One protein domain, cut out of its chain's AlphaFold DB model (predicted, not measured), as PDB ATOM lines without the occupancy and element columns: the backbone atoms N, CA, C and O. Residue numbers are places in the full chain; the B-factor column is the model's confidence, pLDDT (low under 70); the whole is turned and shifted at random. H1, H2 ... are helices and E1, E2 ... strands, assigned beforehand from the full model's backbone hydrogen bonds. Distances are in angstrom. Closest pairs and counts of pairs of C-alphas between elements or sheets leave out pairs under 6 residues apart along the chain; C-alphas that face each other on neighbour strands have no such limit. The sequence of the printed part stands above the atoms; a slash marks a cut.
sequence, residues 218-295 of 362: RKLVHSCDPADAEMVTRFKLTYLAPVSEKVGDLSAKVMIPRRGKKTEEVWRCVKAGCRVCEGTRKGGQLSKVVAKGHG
ATOM      1  N   ARG A 218      16.348-144.138 -17.142       82.62
ATOM      2  CA  ARG A 218      16.794-143.091 -18.086       82.62
ATOM      3  C   ARG A 218      15.639-142.194 -18.497       82.62
ATOM      4  O   ARG A 218      14.621-142.696 -18.954       82.62
ATOM      5  N   LYS A 219      15.806-140.875 -18.389       87.62
ATOM      6  CA  LYS A 219      14.803-139.903 -18.846       87.62
ATOM      7  C   LYS A 219      14.756-139.861 -20.369       87.62
ATOM      8  O   LYS A 219      15.791-139.689 -21.013       87.62
ATOM      9  N   LEU A 220      13.546-139.982 -20.901       86.56
ATOM     10  CA  LEU A 220      13.255-139.981 -22.324       86.56
ATOM     11  C   LEU A 220      12.299-138.839 -22.670       86.56
ATOM     12  O   LEU A 220      11.312-138.598 -21.962       86.56
ATOM     13  N   VAL A 221      12.606-138.134 -23.757       88.94
ATOM     14  CA  VAL A 221      11.822-137.007 -24.264       88.94
ATOM     15  C   VAL A 221      11.328-137.262 -25.683       88.94
ATOM     16  O   VAL A 221      12.067-137.737 -26.547       88.94
ATOM     17  N   HIS A 222      10.068-136.906 -25.933       85.62
ATOM     18  CA  HIS A 222       9.555-136.734 -27.291       85.62
ATOM     19  C   HIS A 222       9.662-135.264 -27.667       85.62
ATOM     20  O   HIS A 222       9.203-134.406 -26.909       85.62
ATOM     21  N   SER A 223      10.254-134.994 -28.826       85.62
ATOM     22  CA  SER A 223      10.493-133.651 -29.343       85.62
ATOM     23  C   SER A 223      10.006-133.529 -30.778       85.62
ATOM     24  O   SER A 223      10.195-134.453 -31.566       85.62
ATOM     25  N   CYS A 224       9.436-132.368 -31.089       83.62
ATOM     26  CA  CYS A 224       9.072-131.962 -32.443       83.62
ATOM     27  C   CYS A 224      10.123-131.034 -33.093       83.62
ATOM     28  O   CYS A 224       9.894-130.523 -34.186       83.62
ATOM     29  N   ASP A 225      11.251-130.781 -32.425       85.88
ATOM     30  CA  ASP A 225      12.379-130.042 -33.007       85.88
ATOM     31  C   ASP A 225      13.060-130.886 -34.109       85.88
ATOM     32  O   ASP A 225      12.789-132.086 -34.198       85.88
ATOM     33  N   PRO A 226      13.894-130.333 -35.002       86.56
ATOM     34  CA  PRO A 226      14.537-131.136 -36.048       86.56
ATOM     35  C   PRO A 226      15.528-132.144 -35.437       86.56
ATOM     36  O   PRO A 226      15.922-132.002 -34.278       86.56
ATOM     37  N   ALA A 227      15.834-133.242 -36.136       84.00
ATOM     38  CA  ALA A 227      16.553-134.396 -35.565       84.00
ATOM     39  C   ALA A 227      17.981-134.064 -35.090       84.00
ATOM     40  O   ALA A 227      18.470-134.678 -34.146       84.00
ATOM     41  N   ASP A 228      18.589-133.067 -35.720       86.88
ATOM     42  CA  ASP A 228      19.912-132.490 -35.488       86.88
ATOM     43  C   ASP A 228      19.935-131.387 -34.415       86.88
ATOM     44  O   ASP A 228      21.001-130.876 -34.084       86.88
ATOM     45  N   ALA A 229      18.787-131.026 -33.830       89.19
ATOM     46  CA  ALA A 229      18.741-130.026 -32.770       89.19
ATOM     47  C   ALA A 229      19.526-130.484 -31.527       89.19
ATOM     48  O   ALA A 229      19.107-131.405 -30.820       89.19
ATOM     49  N   GLU A 230      20.622-129.782 -31.229       91.62
ATOM     50  CA  GLU A 230      21.436-129.990 -30.025       91.62
ATOM     51  C   GLU A 230      20.625-129.725 -28.745       91.62
ATOM     52  O   GLU A 230      20.663-130.499 -27.780       91.62
ATOM     53  N   MET A 231      19.831-128.649 -28.764       90.62
ATOM     54  CA  MET A 231      18.934-128.275 -27.681       90.62
ATOM     55  C   MET A 231      17.478-128.368 -28.114       90.62
ATOM     56  O   MET A 231      17.037-127.769 -29.092       90.62
ATOM     57  N   VAL A 232      16.706-129.093 -27.317       90.62
ATOM     58  CA  VAL A 232      15.290-129.310 -27.541       90.62
ATOM     59  C   VAL A 232      14.475-128.339 -26.689       90.62
ATOM     60  O   VAL A 232      14.575-128.303 -25.461       90.62
ATOM     61  N   THR A 233      13.616-127.569 -27.348       87.12
ATOM     62  CA  THR A 233      12.806-126.502 -26.744       87.12
ATOM     63  C   THR A 233      11.331-126.887 -26.655       87.12
ATOM     64  O   THR A 233      10.619-126.439 -25.754       87.12
ATOM     65  N   ARG A 234      10.866-127.776 -27.543       83.62
ATOM     66  CA  ARG A 234       9.473-128.233 -27.616       83.62
ATOM     67  C   ARG A 234       9.391-129.727 -27.361       83.62
ATOM     68  O   ARG A 234       9.296-130.534 -28.286       83.62
ATOM     69  N   PHE A 235       9.381-130.090 -26.081       86.06
ATOM     70  CA  PHE A 235       9.369-131.485 -25.660       86.06
ATOM     71  C   PHE A 235       8.307-131.825 -24.630       86.06
ATOM     72  O   PHE A 235       7.827-130.990 -23.868       86.06
ATOM     73  N   LYS A 236       7.976-133.114 -24.588       84.69
ATOM     74  CA  LYS A 236       7.215-133.730 -23.509       84.69
ATOM     75  C   LYS A 236       8.113-134.767 -22.853       84.69
ATOM     76  O   LYS A 236       8.577-135.694 -23.512       84.69
ATOM     77  N   LEU A 237       8.354-134.590 -21.556       84.31
ATOM     78  CA  LEU A 237       9.017-135.598 -20.734       84.31
ATOM     79  C   LEU A 237       8.010-136.725 -20.489       84.31
ATOM     80  O   LEU A 237       6.979-136.488 -19.859       84.31
ATOM     81  N   THR A 238       8.264-137.911 -21.031       72.75
ATOM     82  CA  THR A 238       7.293-139.013 -21.000       72.75
ATOM     83  C   THR A 238       7.658-140.040 -19.948       72.75
ATOM     84  O   THR A 238       6.842-140.271 -19.064       72.75
ATOM     85  N   TYR A 239       8.857-140.633 -19.985       69.81
ATOM     86  CA  TYR A 239       9.155-141.771 -19.109       69.81
ATOM     87  C   TYR A 239      10.626-141.944 -18.743       69.81
ATOM     88  O   TYR A 239      11.538-141.408 -19.374       69.81
ATOM     89  N   LEU A 240      10.805-142.719 -17.673       63.47
ATOM     90  CA  LEU A 240      12.054-143.306 -17.231       63.47
ATOM     91  C   LEU A 240      12.152-144.729 -17.802       63.47
ATOM     92  O   LEU A 240      11.620-145.657 -17.194       63.47
ATOM     93  N   ALA A 241      12.777-144.909 -18.964       61.88
ATOM     94  CA  ALA A 241      12.964-146.243 -19.535       61.88
ATOM     95  C   ALA A 241      14.002-147.031 -18.705       61.88
ATOM     96  O   ALA A 241      15.028-146.450 -18.311       61.88
ATOM     97  N   PRO A 242      13.765-148.321 -18.398       62.31
ATOM     98  CA  PRO A 242      14.790-149.175 -17.811       62.31
ATOM     99  C   PRO A 242      15.955-149.327 -18.797       62.31
ATOM    100  O   PRO A 242      15.759-149.531 -19.991       62.31
ATOM    101  N   VAL A 243      17.188-149.214 -18.298       64.25
ATOM    102  CA  VAL A 243      18.430-149.252 -19.106       64.25
ATOM    103  C   VAL A 243      18.597-150.547 -19.918       64.25
ATOM    104  O   VAL A 243      19.383-150.569 -20.860       64.25
ATOM    105  N   SER A 244      17.885-151.613 -19.549       60.09
ATOM    106  CA  SER A 244      18.059-152.969 -20.072       60.09
ATOM    107  C   SER A 244      17.321-153.271 -21.376       60.09
ATOM    108  O   SER A 244      17.609-154.296 -21.989       60.09
ATOM    109  N   GLU A 245      16.378-152.436 -21.821       58.66
ATOM    110  CA  GLU A 245      15.774-152.635 -23.140       58.66
ATOM    111  C   GLU A 245      16.767-152.206 -24.218       58.66
ATOM    112  O   GLU A 245      17.370-151.137 -24.132       58.66
ATOM    113  N   LYS A 246      16.969-153.049 -25.235       57.72
ATOM    114  CA  LYS A 246      17.711-152.680 -26.443       57.72
ATOM    115  C   LYS A 246      16.942-151.558 -27.119       57.72
ATOM    116  O   LYS A 246      16.032-151.800 -27.905       57.72
ATOM    117  N   VAL A 247      17.288-150.329 -26.771       57.69
ATOM    118  CA  VAL A 247      16.630-149.149 -27.304       57.69
ATOM    119  C   VAL A 247      17.191-148.843 -28.690       57.69
ATOM    120  O   VAL A 247      17.908-147.871 -28.897       57.69
ATOM    121  N   GLY A 248      16.889-149.733 -29.639       56.78
ATOM    122  CA  GLY A 248      17.262-149.605 -31.050       56.78
ATOM    123  C   GLY A 248      16.706-148.341 -31.713       56.78
ATOM    124  O   GLY A 248      17.218-147.932 -32.743       56.78
ATOM    125  N   ASP A 249      15.740-147.679 -31.064       61.47
ATOM    126  CA  ASP A 249      15.059-146.482 -31.561       61.47
ATOM    127  C   ASP A 249      15.284-145.223 -30.690       61.47
ATOM    128  O   ASP A 249      14.492-144.270 -30.759       61.47
ATOM    129  N   LEU A 250      16.319-145.185 -29.831       64.44
ATOM    130  CA  LEU A 250      16.708-143.927 -29.169       64.44
ATOM    131  C   LEU A 250      17.664-143.128 -30.024       64.44
ATOM    132  O   LEU A 250      18.721-143.603 -30.430       64.44
ATOM    133  N   SER A 251      17.289-141.872 -30.228       65.88
ATOM    134  CA  SER A 251      18.132-140.894 -30.879       65.88
ATOM    135  C   SER A 251      19.151-140.457 -29.864       65.88
ATOM    136  O   SER A 251      18.919-140.536 -28.653       65.88
ATOM    137  N   ALA A 252      20.254-139.964 -30.412       81.31
ATOM    138  CA  ALA A 252      21.220-139.103 -29.767       81.31
ATOM    139  C   ALA A 252      20.684-138.407 -28.508       81.31
ATOM    140  O   ALA A 252      19.547-137.921 -28.437       81.31
ATOM    141  N   LYS A 253      21.543-138.354 -27.499       91.25
ATOM    142  CA  LYS A 253      21.278-137.544 -26.324       91.25
ATOM    143  C   LYS A 253      21.131-136.084 -26.751       91.25
ATOM    144  O   LYS A 253      21.892-135.601 -27.582       91.25
ATOM    145  N   VAL A 254      20.143-135.408 -26.183       92.88
ATOM    146  CA  VAL A 254      19.841-134.002 -26.454       92.88
ATOM    147  C   VAL A 254      19.796-133.226 -25.154       92.88
ATOM    148  O   VAL A 254      19.492-133.778 -24.091       92.88
ATOM    149  N   MET A 255      20.052-131.929 -25.244       94.44
ATOM    150  CA  MET A 255      19.976-131.037 -24.099       94.44
ATOM    151  C   MET A 255      18.566-130.471 -23.969       94.44
ATOM    152  O   MET A 255      17.991-129.969 -24.933       94.44
ATOM    153  N   ILE A 256      18.004-130.525 -22.764       92.69
ATOM    154  CA  ILE A 256      16.780-129.799 -22.424       92.69
ATOM    155  C   ILE A 256      17.083-128.710 -21.395       92.69
ATOM    156  O   ILE A 256      17.793-128.957 -20.416       92.69
ATOM    157  N   PRO A 257      16.533-127.502 -21.553       90.69
ATOM    158  CA  PRO A 257      16.686-126.469 -20.544       90.69
ATOM    159  C   PRO A 257      15.819-126.766 -19.309       90.69
ATOM    160  O   PRO A 257      14.712-127.314 -19.369       90.69
ATOM    161  N   ARG A 258      16.347-126.409 -18.141       87.44
ATOM    162  CA  ARG A 258      15.752-126.571 -16.812       87.44
ATOM    163  C   ARG A 258      15.667-125.214 -16.120       87.44
ATOM    164  O   ARG A 258      16.253-124.217 -16.531       87.44
ATOM    165  N   ARG A 259      14.903-125.160 -15.028       82.31
ATOM    166  CA  ARG A 259      14.829-123.947 -14.203       82.31
ATOM    167  C   ARG A 259      16.215-123.574 -13.671       82.31
ATOM    168  O   ARG A 259      16.992-124.451 -13.308       82.31
ATOM    169  N   GLY A 260      16.481-122.270 -13.597       85.94
ATOM    170  CA  GLY A 260      17.735-121.736 -13.064       85.94
ATOM    171  C   GLY A 260      18.910-121.766 -14.043       85.94
ATOM    172  O   GLY A 260      20.030-121.970 -13.597       85.94
ATOM    173  N   LYS A 261      18.663-121.586 -15.351       82.31
ATOM    174  CA  LYS A 261      19.694-121.583 -16.411       82.31
ATOM    175  C   LYS A 261      20.516-122.878 -16.500       82.31
ATOM    176  O   LYS A 261      21.626-122.879 -17.021       82.31
ATOM    177  N   LYS A 262      19.986-123.985 -15.979       90.00
ATOM    178  CA  LYS A 262      20.636-125.295 -16.054       90.00
ATOM    179  C   LYS A 262      20.139-126.030 -17.283       90.00
ATOM    180  O   LYS A 262      18.975-125.908 -17.645       90.00
ATOM    181  N   THR A 263      20.986-126.847 -17.874       92.88
ATOM    182  CA  THR A 263      20.607-127.793 -18.922       92.88
ATOM    183  C   THR A 263      20.721-129.211 -18.384       92.88
ATOM    184  O   THR A 263      21.528-129.486 -17.498       92.88
ATOM    185  N   GLU A 264      19.891-130.116 -18.885       93.50
ATOM    186  CA  GLU A 264      19.961-131.535 -18.558       93.50
ATOM    187  C   GLU A 264      20.045-132.358 -19.838       93.50
ATOM    188  O   GLU A 264      19.260-132.154 -20.764       93.50
ATOM    189  N   GLU A 265      20.975-133.307 -19.857       93.50
ATOM    190  CA  GLU A 265      21.126-134.269 -20.941       93.50
ATOM    191  C   GLU A 265      20.075-135.380 -20.802       93.50
ATOM    192  O   GLU A 265      19.962-136.042 -19.764       93.50
ATOM    193  N   VAL A 266      19.277-135.588 -21.846       91.88
ATOM    194  CA  VAL A 266      18.193-136.579 -21.874       91.88
ATOM    195  C   VAL A 266      18.192-137.346 -23.188       91.88
ATOM    196  O   VAL A 266      18.698-136.881 -24.204       91.88
ATOM    197  N   TRP A 267      17.603-138.540 -23.186       90.00
ATOM    198  CA  TRP A 267      17.495-139.343 -24.400       90.00
ATOM    199  C   TRP A 267      16.307-138.903 -25.236       90.00
ATOM    200  O   TRP A 267      15.197-138.754 -24.718       90.00
ATOM    201  N   ARG A 268      16.523-138.742 -26.537       87.00
ATOM    202  CA  ARG A 268      15.458-138.415 -27.474       87.00
ATOM    203  C   ARG A 268      14.871-139.684 -28.081       87.00
ATOM    204  O   ARG A 268      15.566-140.659 -28.343       87.00
ATOM    205  N   CYS A 269      13.563-139.693 -28.289       81.12
ATOM    206  CA  CYS A 269      12.902-140.745 -29.057       81.12
ATOM    207  C   CYS A 269      12.982-140.431 -30.562       81.12
ATOM    208  O   CYS A 269      12.523-139.357 -30.954       81.12
ATOM    209  N   VAL A 270      13.515-141.340 -31.403       72.06
ATOM    210  CA  VAL A 270      13.614-141.114 -32.873       72.06
ATOM    211  C   VAL A 270      12.297-141.364 -33.583       72.06
ATOM    212  O   VAL A 270      12.158-140.906 -34.708       72.06
ATOM    213  N   LYS A 271      11.373-142.127 -32.977       66.12
ATOM    214  CA  LYS A 271      10.281-142.829 -33.675       66.12
ATOM    215  C   LYS A 271       9.774-142.051 -34.896       66.12
ATOM    216  O   LYS A 271       9.069-141.045 -34.759       66.12
ATOM    217  N   ALA A 272      10.208-142.507 -36.076       53.53
ATOM    218  CA  ALA A 272       9.936-141.852 -37.345       53.53
ATOM    219  C   ALA A 272       8.420-141.678 -37.491       53.53
ATOM    220  O   ALA A 272       7.654-142.611 -37.261       53.53
ATOM    221  N   GLY A 273       7.976-140.459 -37.800       49.44
ATOM    222  CA  GLY A 273       6.548-140.148 -37.886       49.44
ATOM    223  C   GLY A 273       5.925-139.546 -36.624       49.44
ATOM    224  O   GLY A 273       4.717-139.318 -36.611       49.44
ATOM    225  N   CYS A 274       6.705-139.177 -35.601       53.75
ATOM    226  CA  CYS A 274       6.234-138.292 -34.526       53.75
ATOM    227  C   CYS A 274       6.072-136.837 -35.035       53.75
ATOM    228  O   CYS A 274       6.704-135.909 -34.546       53.75
ATOM    229  N   ARG A 275       5.257-136.637 -36.081       45.94
ATOM    230  CA  ARG A 275       4.994-135.325 -36.706       45.94
ATOM    231  C   ARG A 275       4.032-134.469 -35.888       45.94
ATOM    232  O   ARG A 275       3.976-133.258 -36.065       45.94
ATOM    233  N   VAL A 276       3.276-135.099 -34.994       47.78
ATOM    234  CA  VAL A 276       2.231-134.440 -34.222       47.78
ATOM    235  C   VAL A 276       2.458-134.723 -32.746       47.78
ATOM    236  O   VAL A 276       1.986-135.703 -32.176       47.78
ATOM    237  N   CYS A 277       3.180-133.819 -32.096       55.44
ATOM    238  CA  CYS A 277       3.200-133.746 -30.647       55.44
ATOM    239  C   CYS A 277       1.905-133.065 -30.157       55.44
ATOM    240  O   CYS A 277       1.943-132.012 -29.522       55.44
ATOM    241  N   GLU A 278       0.733-133.641 -30.428       50.75
ATOM    242  CA  GLU A 278      -0.567-133.079 -30.004       50.75
ATOM    243  C   GLU A 278      -0.638-132.860 -28.478       50.75
ATOM    244  O   GLU A 278      -1.378-132.013 -27.974       50.75
ATOM    245  N   GLY A 279       0.233-133.547 -27.729       43.66
ATOM    246  CA  GLY A 279       0.434-133.375 -26.296       43.66
ATOM    247  C   GLY A 279       1.549-132.418 -25.844       43.66
ATOM    248  O   GLY A 279       1.548-132.087 -24.660       43.66
ATOM    249  N   THR A 280       2.489-131.951 -26.682       49.75
ATOM    250  CA  THR A 280       3.508-130.957 -26.246       49.75
ATOM    251  C   THR A 280       2.939-129.551 -26.137       49.75
ATOM    252  O   THR A 280       3.486-128.739 -25.401       49.75
ATOM    253  N   ARG A 281       1.771-129.275 -26.738       47.31
ATOM    254  CA  ARG A 281       1.006-128.052 -26.432       47.31
ATOM    255  C   ARG A 281       0.648-127.934 -24.941       47.31
ATOM    256  O   ARG A 281       0.483-126.823 -24.452       47.31
ATOM    257  N   LYS A 282       0.530-129.062 -24.221       45.03
ATOM    258  CA  LYS A 282       0.261-129.125 -22.767       45.03
ATOM    259  C   LYS A 282       1.436-129.670 -21.944       45.03
ATOM    260  O   LYS A 282       1.427-129.568 -20.720       45.03
ATOM    261  N   GLY A 283       2.417-130.293 -22.592       41.62
ATOM    262  CA  GLY A 283       3.572-130.907 -21.951       41.62
ATOM    263  C   GLY A 283       4.572-129.843 -21.541       41.62
ATOM    264  O   GLY A 283       5.212-129.272 -22.409       41.62
ATOM    265  N   GLY A 284       4.656-129.585 -20.232       48.56
ATOM    266  CA  GLY A 284       5.730-128.853 -19.558       48.56
ATOM    267  C   GLY A 284       6.410-127.794 -20.411       48.56
ATOM    268  O   GLY A 284       7.600-127.919 -20.675       48.56
ATOM    269  N   GLN A 285       5.663-126.780 -20.852       52.91
ATOM    270  CA  GLN A 285       6.290-125.656 -21.520       52.91
ATOM    271  C   GLN A 285       7.407-125.131 -20.639       52.91
ATOM    272  O   GLN A 285       7.205-124.861 -19.448       52.91
ATOM    273  N   LEU A 286       8.581-124.982 -21.239       56.19
ATOM    274  CA  LEU A 286       9.589-124.107 -20.686       56.19
ATOM    275  C   LEU A 286       8.887-122.790 -20.411       56.19
ATOM    276  O   LEU A 286       8.347-122.164 -21.324       56.19
ATOM    277  N   SER A 287       8.816-122.408 -19.137       57.41
ATOM    278  CA  SER A 287       8.280-121.096 -18.823       57.41
ATOM    279  C   SER A 287       9.110-120.083 -19.602       57.41
ATOM    280  O   SER A 287      10.319-120.259 -19.763       57.41
ATOM    281  N   LYS A 288       8.480-119.012 -20.082       62.59
ATOM    282  CA  LYS A 288       9.164-117.939 -20.817       62.59
ATOM    283  C   LYS A 288      10.435-117.454 -20.109       62.59
ATOM    284  O   LYS A 288      11.400-117.086 -20.759       62.59
ATOM    285  N   VAL A 289      10.459-117.531 -18.776       62.16
ATOM    286  CA  VAL A 289      11.629-117.255 -17.926       62.16
ATOM    287  C   VAL A 289      12.797-118.207 -18.203       62.16
ATOM    288  O   VAL A 289      13.933-117.757 -18.306       62.16
ATOM    289  N   VAL A 290      12.538-119.509 -18.328       60.41
ATOM    290  CA  VAL A 290      13.570-120.505 -18.647       60.41
ATOM    291  C   VAL A 290      14.040-120.339 -20.087       60.41
ATOM    292  O   VAL A 290      15.242-120.288 -20.311       60.41
ATOM    293  N   ALA A 291      13.120-120.162 -21.039       61.97
ATOM    294  CA  ALA A 291      13.482-119.920 -22.436       61.97
ATOM    295  C   ALA A 291      14.338-118.650 -22.599       61.97
ATOM    296  O   ALA A 291      15.428-118.708 -23.162       61.97
ATOM    297  N   LYS A 292      13.915-117.527 -21.996       70.12
ATOM    298  CA  LYS A 292      14.667-116.262 -21.988       70.12
ATOM    299  C   LYS A 292      16.017-116.395 -21.281       70.12
ATOM    300  O   LYS A 292      16.992-115.795 -21.714       70.12
ATOM    301  N   GLY A 293      16.091-117.197 -20.217       58.00
ATOM    302  CA  GLY A 293      17.338-117.474 -19.500       58.00
ATOM    303  C   GLY A 293      18.395-118.200 -20.336       58.00
ATOM    304  O   GLY A 293      19.571-118.106 -19.996       58.00
ATOM    305  N   HIS A 294      17.979-118.873 -21.411       52.84
ATOM    306  CA  HIS A 294      18.838-119.592 -22.353       52.84
ATOM    307  C   HIS A 294      18.901-118.937 -23.746       52.84
ATOM    308  O   HIS A 294      19.440-119.542 -24.662       52.84
ATOM    309  N   GLY A 295      18.354-117.726 -23.923       63.84
ATOM    310  CA  GLY A 295      18.377-117.027 -25.216       63.84
ATOM    311  C   GLY A 295      17.496-117.658 -26.301       63.84
ATOM    312  O   GLY A 295      17.720-117.428 -27.481       63.84
TER     313      GLY A 295
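This is residues 218 to 295 of the 362 residues of an uncharacterized protein of Hortaea thailandica (UniProt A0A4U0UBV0). Two strand hairpins, E1 with E2 and E3 with E4, join side by side into one strongly twisted sheet, and the short helix H1 grazes one end. The printed part has 78 residues, under half in named elements, E1 E2 E3 E4 H1; it is mostly strand, its mixed sheet running E2 E1 E4 E3. It is compact, radius of gyration of the C-alphas 12.4 A, spanning 37 by 24 by 22 A.

Find C-alpha 218 at (16.794, -143.091, -18.086), where E1, residues 218 to 223, begins. Next come E2, residues 235 to 242, 20.1 A; E3, 250 to 258, 21.3 A, which bends by 60 degrees at 253; and E4, 262 to 269, 21.6 A. H1, residues 288 to 293, ends at (17.338, -117.474, -19.500).

Look for pairs within hydrogen-bond range: N 220 and O 239, 2.9 A, in antiparallel E1 and E2; N 221 and O 267, 2.8 A, in parallel E1 and E4; N 256 and O 264, 2.9 A, in antiparallel E3 and E4. H1, with every O i to N i+4 pair in range, only grazes the sheet; its closest C-alphas with E3, Val 290 and Arg 258, are 6.7 A apart.

The printed part has no cut; links E1 to E2 and E4 to H1 are long. Residues 239 to 251, 271 to 291 and 293 to 295 have pLDDT under 70.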